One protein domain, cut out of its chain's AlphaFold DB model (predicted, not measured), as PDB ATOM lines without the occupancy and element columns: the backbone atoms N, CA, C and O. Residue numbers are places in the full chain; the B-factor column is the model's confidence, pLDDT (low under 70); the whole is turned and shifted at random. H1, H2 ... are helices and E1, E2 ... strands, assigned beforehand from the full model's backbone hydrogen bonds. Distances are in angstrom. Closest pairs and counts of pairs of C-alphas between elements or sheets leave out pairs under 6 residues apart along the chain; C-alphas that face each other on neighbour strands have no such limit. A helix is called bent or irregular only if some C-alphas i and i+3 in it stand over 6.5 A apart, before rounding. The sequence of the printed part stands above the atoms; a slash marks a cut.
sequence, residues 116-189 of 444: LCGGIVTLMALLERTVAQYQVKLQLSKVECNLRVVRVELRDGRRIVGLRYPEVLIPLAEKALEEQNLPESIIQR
ATOM      1  N   LEU A 116     -50.004  13.827 -53.421       93.06
ATOM      2  CA  LEU A 116     -50.503  14.485 -52.216       93.06
ATOM      3  C   LEU A 116     -50.551  15.994 -52.462       93.06
ATOM      4  O   LEU A 116     -49.582  16.569 -52.956       93.06
ATOM      5  N   CYS A 117     -51.669  16.625 -52.114       91.19
ATOM      6  CA  CYS A 117     -51.938  18.047 -52.342       91.19
ATOM      7  C   CYS A 117     -52.272  18.756 -51.016       91.19
ATOM      8  O   CYS A 117     -52.621  18.111 -50.031       91.19
ATOM      9  N   GLY A 118     -52.169  20.089 -50.978       89.25
ATOM     10  CA  GLY A 118     -52.489  20.892 -49.788       89.25
ATOM     11  C   GLY A 118     -51.278  21.193 -48.895       89.25
ATOM     12  O   GLY A 118     -50.208  21.545 -49.389       89.25
ATOM     13  N   GLY A 119     -51.453  21.089 -47.573       87.44
ATOM     14  CA  GLY A 119     -50.479  21.481 -46.537       87.44
ATOM     15  C   GLY A 119     -49.260  20.561 -46.391       87.44
ATOM     16  O   GLY A 119     -48.875  20.218 -45.283       87.44
ATOM     17  N   ILE A 120     -48.643  20.139 -47.495       90.94
ATOM     18  CA  ILE A 120     -47.623  19.080 -47.505       90.94
ATOM     19  C   ILE A 120     -46.347  19.499 -46.752       90.94
ATOM     20  O   ILE A 120     -45.688  18.665 -46.140       90.94
ATOM     21  N   VAL A 121     -45.997  20.793 -46.776       89.19
ATOM     22  CA  VAL A 121     -44.735  21.325 -46.223       89.19
ATOM     23  C   VAL A 121     -44.573  21.014 -44.731       89.19
ATOM     24  O   VAL A 121     -43.473  20.667 -44.307       89.19
ATOM     25  N   THR A 122     -45.653  21.068 -43.945       89.81
ATOM     26  CA  THR A 122     -45.625  20.729 -42.510       89.81
ATOM     27  C   THR A 122     -45.462  19.228 -42.266       89.81
ATOM     28  O   THR A 122     -44.919  18.829 -41.240       89.81
ATOM     29  N   LEU A 123     -45.876  18.390 -43.223       91.31
ATOM     30  CA  LEU A 123     -45.827  16.930 -43.144       91.31
ATOM     31  C   LEU A 123     -44.589  16.314 -43.819       91.31
ATOM     32  O   LEU A 123     -44.379  15.109 -43.692       91.31
ATOM     33  N   MET A 124     -43.740  17.094 -44.502       92.62
ATOM     34  CA  MET A 124     -42.590  16.576 -45.268       92.62
ATOM     35  C   MET A 124     -41.693  15.634 -44.456       92.62
ATOM     36  O   MET A 124     -41.410  14.527 -44.905       92.62
ATOM     37  N   ALA A 125     -41.311  16.022 -43.235       92.62
ATOM     38  CA  ALA A 125     -40.441  15.212 -42.376       92.62
ATOM     39  C   ALA A 125     -41.086  13.884 -41.928       92.62
ATOM     40  O   ALA A 125     -40.379  12.914 -41.650       92.62
ATOM     41  N   LEU A 126     -42.421  13.825 -41.861       93.38
ATOM     42  CA  LEU A 126     -43.167  12.590 -41.624       93.38
ATOM     43  C   LEU A 126     -43.210  11.734 -42.895       93.38
ATOM     44  O   LEU A 126     -42.858  10.559 -42.852       93.38
ATOM     45  N   LEU A 127     -43.583  12.327 -44.030       94.00
ATOM     46  CA  LEU A 127     -43.695  11.639 -45.318       94.00
ATOM     47  C   LEU A 127     -42.360  11.011 -45.749       94.00
ATOM     48  O   LEU A 127     -42.339   9.854 -46.174       94.00
ATOM     49  N   GLU A 128     -41.251  11.737 -45.581       93.81
ATOM     50  CA  GLU A 128     -39.882  11.255 -45.806       93.81
ATOM     51  C   GLU A 128     -39.514  10.095 -44.873       93.81
ATOM     52  O   GLU A 128     -38.947   9.100 -45.327       93.81
ATOM     53  N   ARG A 129     -39.874  10.178 -43.585       93.56
ATOM     54  CA  ARG A 129     -39.639   9.110 -42.599       93.56
ATOM     55  C   ARG A 129     -40.402   7.836 -42.962       93.56
ATOM     56  O   ARG A 129     -39.806   6.762 -42.954       93.56
ATOM     57  N   THR A 130     -41.674   7.954 -43.341       94.38
ATOM     58  CA  THR A 130     -42.498   6.823 -43.789       94.38
ATOM     59  C   THR A 130     -41.903   6.176 -45.042       94.38
ATOM     60  O   THR A 130     -41.733   4.958 -45.080       94.38
ATOM     61  N   VAL A 131     -41.470   6.959 -46.039       94.25
ATOM     62  CA  VAL A 131     -40.744   6.407 -47.202       94.25
ATOM     63  C   VAL A 131     -39.469   5.686 -46.759       94.25
ATOM     64  O   VAL A 131     -39.258   4.535 -47.137       94.25
ATOM     65  N   ALA A 132     -38.636   6.314 -45.926       92.81
ATOM     66  CA  ALA A 132     -37.360   5.748 -45.494       92.81
ATOM     67  C   ALA A 132     -37.513   4.428 -44.713       92.81
ATOM     68  O   ALA A 132     -36.695   3.522 -44.889       92.81
ATOM     69  N   GLN A 133     -38.564   4.311 -43.896       92.31
ATOM     70  CA  GLN A 133     -38.888   3.126 -43.097       92.31
ATOM     71  C   GLN A 133     -39.473   1.985 -43.943       92.31
ATOM     72  O   GLN A 133     -39.112   0.824 -43.746       92.31
ATOM     73  N   TYR A 134     -40.371   2.292 -44.885       91.56
ATOM     74  CA  TYR A 134     -41.138   1.275 -45.610       91.56
ATOM     75  C   TYR A 134     -40.600   0.942 -47.012       91.56
ATOM     76  O   TYR A 134     -40.965  -0.107 -47.540       91.56
ATOM     77  N   GLN A 135     -39.680   1.732 -47.587       90.50
ATOM     78  CA  GLN A 135     -39.094   1.485 -48.921       90.50
ATOM     79  C   GLN A 135     -38.531   0.068 -49.103       90.50
ATOM     80  O   GLN A 135     -38.782  -0.560 -50.128       90.50
ATOM     81  N   VAL A 136     -37.809  -0.459 -48.104       88.62
ATOM     82  CA  VAL A 136     -37.212  -1.805 -48.170       88.62
ATOM     83  C   VAL A 136     -38.290  -2.872 -47.981       88.62
ATOM     84  O   VAL A 136     -38.319  -3.859 -48.709       88.62
ATOM     85  N   LYS A 137     -39.210  -2.653 -47.031       89.94
ATOM     86  CA  LYS A 137     -40.274  -3.604 -46.680       89.94
ATOM     87  C   LYS A 137     -41.281  -3.806 -47.817       89.94
ATOM     88  O   LYS A 137     -41.766  -4.916 -47.997       89.94
ATOM     89  N   LEU A 138     -41.588  -2.746 -48.561       87.44
ATOM     90  CA  LEU A 138     -42.533  -2.748 -49.683       87.44
ATOM     91  C   LEU A 138     -41.848  -2.829 -51.058       87.44
ATOM     92  O   LEU A 138     -42.531  -2.746 -52.071       87.44
ATOM     93  N   GLN A 139     -40.516  -2.978 -51.098       85.62
ATOM     94  CA  GLN A 139     -39.707  -3.063 -52.324       85.62
ATOM     95  C   GLN A 139     -40.001  -1.940 -53.341       85.62
ATOM     96  O   GLN A 139     -40.030  -2.165 -54.551       85.62
ATOM     97  N   LEU A 140     -40.226  -0.720 -52.842       84.62
ATOM     98  CA  LEU A 140     -40.595   0.427 -53.673       84.62
ATOM     99  C   LEU A 140     -39.478   0.778 -54.662       84.62
ATOM    100  O   LEU A 140     -38.287   0.722 -54.340       84.62
ATOM    101  N   SER A 141     -39.856   1.187 -55.872       84.44
ATOM    102  CA  SER A 141     -38.873   1.574 -56.879       84.44
ATOM    103  C   SER A 141     -38.140   2.856 -56.477       84.44
ATOM    104  O   SER A 141     -38.676   3.747 -55.814       84.44
ATOM    105  N   LYS A 142     -36.911   3.031 -56.977       84.75
ATOM    106  CA  LYS A 142     -36.118   4.256 -56.759       84.75
ATOM    107  C   LYS A 142     -36.851   5.542 -57.182       84.75
ATOM    108  O   LYS A 142     -36.527   6.618 -56.686       84.75
ATOM    109  N   VAL A 143     -37.809   5.445 -58.106       83.12
ATOM    110  CA  VAL A 143     -38.611   6.580 -58.588       83.12
ATOM    111  C   VAL A 143     -39.765   6.900 -57.630       83.12
ATOM    112  O   VAL A 143     -40.131   8.062 -57.493       83.12
ATOM    113  N   GLU A 144     -40.307   5.897 -56.941       84.69
ATOM    114  CA  GLU A 144     -41.344   6.038 -55.911       84.69
ATOM    115  C   GLU A 144     -40.779   6.543 -54.581       84.69
ATOM    116  O   GLU A 144     -41.385   7.404 -53.952       84.69
ATOM    117  N   CYS A 145     -39.583   6.090 -54.193       86.81
ATOM    118  CA  CYS A 145     -38.891   6.607 -53.009       86.81
ATOM    119  C   CYS A 145     -38.378   8.046 -53.187       86.81
ATOM    120  O   CYS A 145     -38.057   8.720 -52.210       86.81
ATOM    121  N   ASN A 146     -38.239   8.528 -54.428       89.56
ATOM    122  CA  ASN A 146     -37.732   9.870 -54.690       89.56
ATOM    123  C   ASN A 146     -38.877  10.886 -54.725       89.56
ATOM    124  O   ASN A 146     -39.368  11.255 -55.792       89.56
ATOM    125  N   LEU A 147     -39.259  11.345 -53.533       91.69
ATOM    126  CA  LEU A 147     -40.242  12.406 -53.338       91.69
ATOM    127  C   LEU A 147     -39.860  13.655 -54.145       91.69
ATOM    128  O   LEU A 147     -38.741  14.165 -54.052       91.69
ATOM    129  N   ARG A 148     -40.793  14.134 -54.971       91.19
ATOM    130  CA  ARG A 148     -40.629  15.327 -55.812       91.19
ATOM    131  C   ARG A 148     -41.909  16.134 -55.827       91.19
ATOM    132  O   ARG A 148     -42.991  15.573 -55.987       91.19
ATOM    133  N   VAL A 149     -41.769  17.452 -55.739       91.62
ATOM    134  CA  VAL A 149     -42.864  18.377 -56.037       91.62
ATOM    135  C   VAL A 149     -43.065  18.402 -57.550       91.62
ATOM    136  O   VAL A 149     -42.122  18.641 -58.307       91.62
ATOM    137  N   VAL A 150     -44.292  18.147 -57.987       91.19
ATOM    138  CA  VAL A 150     -44.712  18.150 -59.388       91.19
ATOM    139  C   VAL A 150     -45.785  19.219 -59.562       91.19
ATOM    140  O   VAL A 150     -46.645  19.408 -58.701       91.19
ATOM    141  N   ARG A 151     -45.724  19.938 -60.684       91.88
ATOM    142  CA  ARG A 151     -46.799  20.821 -61.141       91.88
ATOM    143  C   ARG A 151     -47.513  20.116 -62.284       91.88
ATOM    144  O   ARG A 151     -46.855  19.704 -63.236       91.88
ATOM    145  N   VAL A 152     -48.823  19.966 -62.166       90.56
ATOM    146  CA  VAL A 152     -49.686  19.315 -63.148       90.56
ATOM    147  C   VAL A 152     -50.704  20.324 -63.658       90.56
ATOM    148  O   VAL A 152     -51.253  21.103 -62.884       90.56
ATOM    149  N   GLU A 153     -50.962  20.286 -64.959       92.06
ATOM    150  CA  GLU A 153     -52.086  20.970 -65.591       92.06
ATOM    151  C   GLU A 153     -53.150  19.921 -65.935       92.06
ATOM    152  O   GLU A 153     -52.847  18.903 -66.562       92.06
ATOM    153  N   LEU A 154     -54.374  20.125 -65.448       89.75
ATOM    154  CA  LEU A 154     -55.534  19.286 -65.746       89.75
ATOM    155  C   LEU A 154     -56.081  19.627 -67.134       89.75
ATOM    156  O   LEU A 154     -55.805  20.692 -67.686       89.75
ATOM    157  N   ARG A 155     -56.932  18.745 -67.668       88.94
ATOM    158  CA  ARG A 155     -57.639  18.965 -68.942       88.94
ATOM    159  C   ARG A 155     -58.455  20.267 -68.951       88.94
ATOM    160  O   ARG A 155     -58.545  20.906 -69.990       88.94
ATOM    161  N   ASP A 156     -58.954  20.693 -67.792       91.81
ATOM    162  CA  ASP A 156     -59.722  21.936 -67.616       91.81
ATOM    163  C   ASP A 156     -58.835  23.196 -67.485       91.81
ATOM    164  O   ASP A 156     -59.300  24.243 -67.040       91.81
ATOM    165  N   GLY A 157     -57.523  23.097 -67.738       90.19
ATOM    166  CA  GLY A 157     -56.548  24.183 -67.545       90.19
ATOM    167  C   GLY A 157     -56.221  24.508 -66.078       90.19
ATOM    168  O   GLY A 157     -55.330  25.313 -65.797       90.19
ATOM    169  N   ARG A 158     -56.902  23.870 -65.114       92.00
ATOM    170  CA  ARG A 158     -56.612  23.991 -63.675       92.00
ATOM    171  C   ARG A 158     -55.205  23.469 -63.376       92.00
ATOM    172  O   ARG A 158     -54.837  22.377 -63.802       92.00
ATOM    173  N   ARG A 159     -54.418  24.226 -62.607       91.56
ATOM    174  CA  ARG A 159     -53.047  23.854 -62.226       91.56
ATOM    175  C   ARG A 159     -52.990  23.396 -60.777       91.56
ATOM    176  O   ARG A 159     -53.331  24.157 -59.877       91.56
ATOM    177  N   ILE A 160     -52.511  22.176 -60.560       92.44
ATOM    178  CA  ILE A 160     -52.311  21.579 -59.239       92.44
ATOM    179  C   ILE A 160     -50.810  21.463 -58.965       92.44
ATOM    180  O   ILE A 160     -50.018  21.115 -59.843       92.44
ATOM    181  N   VAL A 161     -50.411  21.758 -57.730       91.94
ATOM    182  CA  VAL A 161     -49.055  21.513 -57.230       91.94
ATOM    183  C   VAL A 161     -49.159  20.488 -56.113       91.94
ATOM    184  O   VAL A 161     -49.877  20.709 -55.141       91.94
ATOM    185  N   GLY A 162     -48.446  19.375 -56.259       93.75
ATOM    186  CA  GLY A 162     -48.496  18.270 -55.310       93.75
ATOM    187  C   GLY A 162     -47.154  17.565 -55.173       93.75
ATOM    188  O   GLY A 162     -46.257  17.716 -56.006       93.75
ATOM    189  N   LEU A 163     -47.007  16.788 -54.109       94.19
ATOM    190  CA  LEU A 163     -45.867  15.908 -53.902       94.19
ATOM    191  C   LEU A 163     -46.195  14.534 -54.480       94.19
ATOM    192  O   LEU A 163     -47.177  13.910 -54.081       94.19
ATOM    193  N   ARG A 164     -45.352  14.037 -55.387       93.56
ATOM    194  CA  ARG A 164     -45.430  12.645 -55.831       93.56
ATOM    195  C   ARG A 164     -45.159  11.727 -54.644       93.56
ATOM    196  O   ARG A 164     -44.051  11.743 -54.110       93.56
ATOM    197  N   TYR A 165     -46.157  10.928 -54.281       93.25
ATOM    198  CA  TYR A 165     -46.117  10.026 -53.134       93.25
ATOM    199  C   TYR A 165     -46.731   8.667 -53.509       93.25
ATOM    200  O   TYR A 165     -47.769   8.654 -54.169       93.25
ATOM    201  N   PRO A 166     -46.128   7.525 -53.136       91.56
ATOM    202  CA  PRO A 166     -46.693   6.211 -53.438       91.56
ATOM    203  C   PRO A 166     -48.027   5.976 -52.716       91.56
ATOM    204  O   PRO A 166     -48.107   6.110 -51.499       91.56
ATOM    205  N   GLU A 167     -49.051   5.559 -53.463       90.94
ATOM    206  CA  GLU A 167     -50.409   5.279 -52.961       90.94
ATOM    207  C   GLU A 167     -50.408   4.296 -51.775       90.94
ATOM    208  O   GLU A 167     -51.041   4.539 -50.752       90.94
ATOM    209  N   VAL A 168     -49.579   3.247 -51.855       91.06
ATOM    210  CA  VAL A 168     -49.414   2.208 -50.818       91.06
ATOM    211  C   VAL A 168     -48.897   2.764 -49.478       91.06
ATOM    212  O   VAL A 168     -49.101   2.151 -48.432       91.06
ATOM    213  N   LEU A 169     -48.225   3.921 -49.481       92.81
ATOM    214  CA  LEU A 169     -47.708   4.551 -48.262       92.81
ATOM    215  C   LEU A 169     -48.704   5.506 -47.593       92.81
ATOM    216  O   LEU A 169     -48.470   5.870 -46.442       92.81
ATOM    217  N   ILE A 170     -49.787   5.915 -48.265       92.88
ATOM    218  CA  ILE A 170     -50.769   6.874 -47.728       92.88
ATOM    219  C   ILE A 170     -51.337   6.419 -46.368       92.88
ATOM    220  O   ILE A 170     -51.115   7.143 -45.397       92.88
ATOM    221  N   PRO A 171     -51.922   5.210 -46.213       93.94
ATOM    222  CA  PRO A 171     -52.462   4.770 -44.919       93.94
ATOM    223  C   PRO A 171     -51.391   4.612 -43.826       93.94
ATOM    224  O   PRO A 171     -51.678   4.705 -42.633       93.94
ATOM    225  N   LEU A 172     -50.128   4.393 -44.210       93.62
ATOM    226  CA  LEU A 172     -49.008   4.327 -43.266       93.62
ATOM    227  C   LEU A 172     -48.578   5.725 -42.799       93.62
ATOM    228  O   LEU A 172     -48.177   5.888 -41.648       93.62
ATOM    229  N   ALA A 173     -48.671   6.732 -43.670       92.38
ATOM    230  CA  ALA A 173     -48.431   8.128 -43.327       92.38
ATOM    231  C   ALA A 173     -49.562   8.711 -42.465       92.38
ATOM    232  O   ALA A 173     -49.268   9.426 -41.512       92.38
ATOM    233  N   GLU A 174     -50.820   8.363 -42.752       92.75
ATOM    234  CA  GLU A 174     -51.991   8.724 -41.937       92.75
ATOM    235  C   GLU A 174     -51.850   8.178 -40.514       92.75
ATOM    236  O   GLU A 174     -51.843   8.951 -39.555       92.75
ATOM    237  N   LYS A 175     -51.585   6.874 -40.364       93.19
ATOM    238  CA  LYS A 175     -51.335   6.271 -39.048       93.19
ATOM    239  C   LYS A 175     -50.170   6.942 -38.306       93.19
ATOM    240  O   LYS A 175     -50.264   7.237 -37.118       93.19
ATOM    241  N   ALA A 176     -49.065   7.212 -39.001       90.44
ATOM    242  CA  ALA A 176     -47.905   7.862 -38.395       90.44
ATOM    243  C   ALA A 176     -48.154   9.349 -38.045       90.44
ATOM    244  O   ALA A 176     -47.405   9.922 -37.248       90.44
ATOM    245  N   LEU A 177     -49.190   9.982 -38.610       91.31
ATOM    246  CA  LEU A 177     -49.670  11.312 -38.227       91.31
ATOM    247  C   LEU A 177     -50.542  11.240 -36.964       91.31
ATOM    248  O   LEU A 177     -50.327  12.014 -36.033       91.31
ATOM    249  N   GLU A 178     -51.458  10.273 -36.880       90.06
ATOM    250  CA  GLU A 178     -52.250   9.997 -35.671       90.06
ATOM    251  C   GLU A 178     -51.356   9.704 -34.454       90.06
ATOM    252  O   GLU A 178     -51.535  10.296 -33.387       90.06
ATOM    253  N   GLU A 179     -50.330   8.862 -34.636       88.25
ATOM    254  CA  GLU A 179     -49.329   8.528 -33.612       88.25
ATOM    255  C   GLU A 179     -48.530   9.759 -33.120       88.25
ATOM    256  O   GLU A 179     -48.086   9.771 -31.971       88.25
ATOM    257  N   GLN A 180     -48.388  10.818 -33.931       83.50
ATOM    258  CA  GLN A 180     -47.770  12.095 -33.523       83.50
ATOM    259  C   GLN A 180     -48.756  13.054 -32.838       83.50
ATOM    260  O   GLN A 180     -48.379  13.741 -31.890       83.50
ATOM    261  N   ASN A 181     -50.025  13.066 -33.249       82.44
ATOM    262  CA  ASN A 181     -51.056  13.916 -32.644       82.44
ATOM    263  C   ASN A 181     -51.488  13.417 -31.249       82.44
ATOM    264  O   ASN A 181     -51.892  14.209 -30.394       82.44
ATOM    265  N   LEU A 182     -51.372  12.111 -30.986       81.62
ATOM    266  CA  LEU A 182     -51.645  11.484 -29.686       81.62
ATOM    267  C   LEU A 182     -50.901  12.150 -28.504       81.62
ATOM    268  O   LEU A 182     -51.585  12.663 -27.612       81.62
ATOM    269  N   PRO A 183     -49.551  12.210 -28.461       75.75
ATOM    270  CA  PRO A 183     -48.831  12.861 -27.365       75.75
ATOM    271  C   PRO A 183     -49.125  14.364 -27.265       75.75
ATOM    272  O   PRO A 183     -49.255  14.873 -26.150       75.75
ATOM    273  N   GLU A 184     -49.305  15.074 -28.385       75.44
ATOM    274  CA  GLU A 184     -49.690  16.491 -28.352       75.44
ATOM    275  C   GLU A 184     -51.061  16.698 -27.696       75.44
ATOM    276  O   GLU A 184     -51.200  17.565 -26.833       75.44
ATOM    277  N   SER A 185     -52.051  15.859 -28.017       78.44
ATOM    278  CA  SER A 185     -53.387  15.923 -27.411       78.44
ATOM    279  C   SER A 185     -53.371  15.641 -25.901       78.44
ATOM    280  O   SER A 185     -54.100  16.283 -25.142       78.44
ATOM    281  N   ILE A 186     -52.498  14.739 -25.436       80.88
ATOM    282  CA  ILE A 186     -52.306  14.448 -24.007       80.88
ATOM    283  C   ILE A 186     -51.657  15.651 -23.309       80.88
ATOM    284  O   ILE A 186     -52.144  16.092 -22.269       80.88
ATOM    285  N   ILE A 187     -50.614  16.238 -23.904       77.25
ATOM    286  CA  ILE A 187     -49.950  17.441 -23.379       77.25
ATOM    287  C   ILE A 187     -50.923  18.630 -23.329       77.25
ATOM    288  O   ILE A 187     -50.922  19.377 -22.350       77.25
ATOM    289  N   GLN A 188     -51.778  18.805 -24.341       76.94
ATOM    290  CA  GLN A 188     -52.826  19.830 -24.340       76.94
ATOM    291  C   GLN A 188     -53.875  19.577 -23.249       76.94
ATOM    292  O   GLN A 188     -54.224  20.510 -22.531       76.94
ATOM    293  N   ARG A 189     -54.335  18.332 -23.053       79.75
ATOM    294  CA  ARG A 189     -55.263  17.995 -21.957       79.75
ATOM    295  C   ARG A 189     -54.669  18.293 -20.582       79.75
ATOM    296  O   ARG A 189     -55.364  18.879 -19.764       79.75
TER     297      ARG A 189
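AT A GLANCE: This is residues 116 to 189 of the 444 residues of an uncharacterized protein of Branchiostoma floridae (UniProt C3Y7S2). A two-stranded hairpin, E1 and E2, and a long helix, H2, reach toward opposite ends of a flat, loose shape, and H1 packs steeply on residues 169 to 177 of H2 between them. Residues 181 to 189 of H2 stick out free. The 74 printed residues hold H1, E1, E2 and H2 in that order, a mixed class of helices and strands with one antiparallel sheet, E1 - E2. The radius of gyration of the C-alphas is 14.6 A, and the spans are 47 by 30 by 16 A.

HOW THE PARTS SIT: Start at residues 116 to 117, which pair antiparallel with residues 162 to 163 of E2, residues 159 to 164. Next comes H1, residues 120 to 134. With residues 169 to 177 alone, H2, residues 167 to 189, touches H1; the closest C-alphas, of Thr 130 and Ala 173, are 6.1 A apart. Their lines stand at a steep tilt of 63 degrees, opposite ways. E1, residues 148 to 153, forms a hairpin with E2, antiparallel at 153 degrees; look for N 150 and O 162, 2.8 A apart, within hydrogen-bond range. E1 and H2 are apart. Of the O i to N i+4 pairs, 9 of 11 in H1 and 14 of 19 in H2 are within range.

IN THESE COORDINATES: Find C-alpha 120 at (-47.623, 19.080, -47.505), where H1 begins; it runs 19.0 A and is irregular, with C-alphas 122 and 125 7.6 A apart. E1 spans 16.1 A and E2 15.0 A. H2 runs 33.9 A to C-alpha 189 at (-55.263, 17.995, -21.957), irregular, with C-alphas 168 and 171 7.1 A apart.

THE WHOLE: The two C-alphas farthest apart, of Arg 155 and Arg 189, are 47.1 A apart. The printed part has no cut. H1 to E1 is a long link of 13 residues; the others are tight. Mean pLDDT of the printed part is 89.3, and no printed residue is under 70.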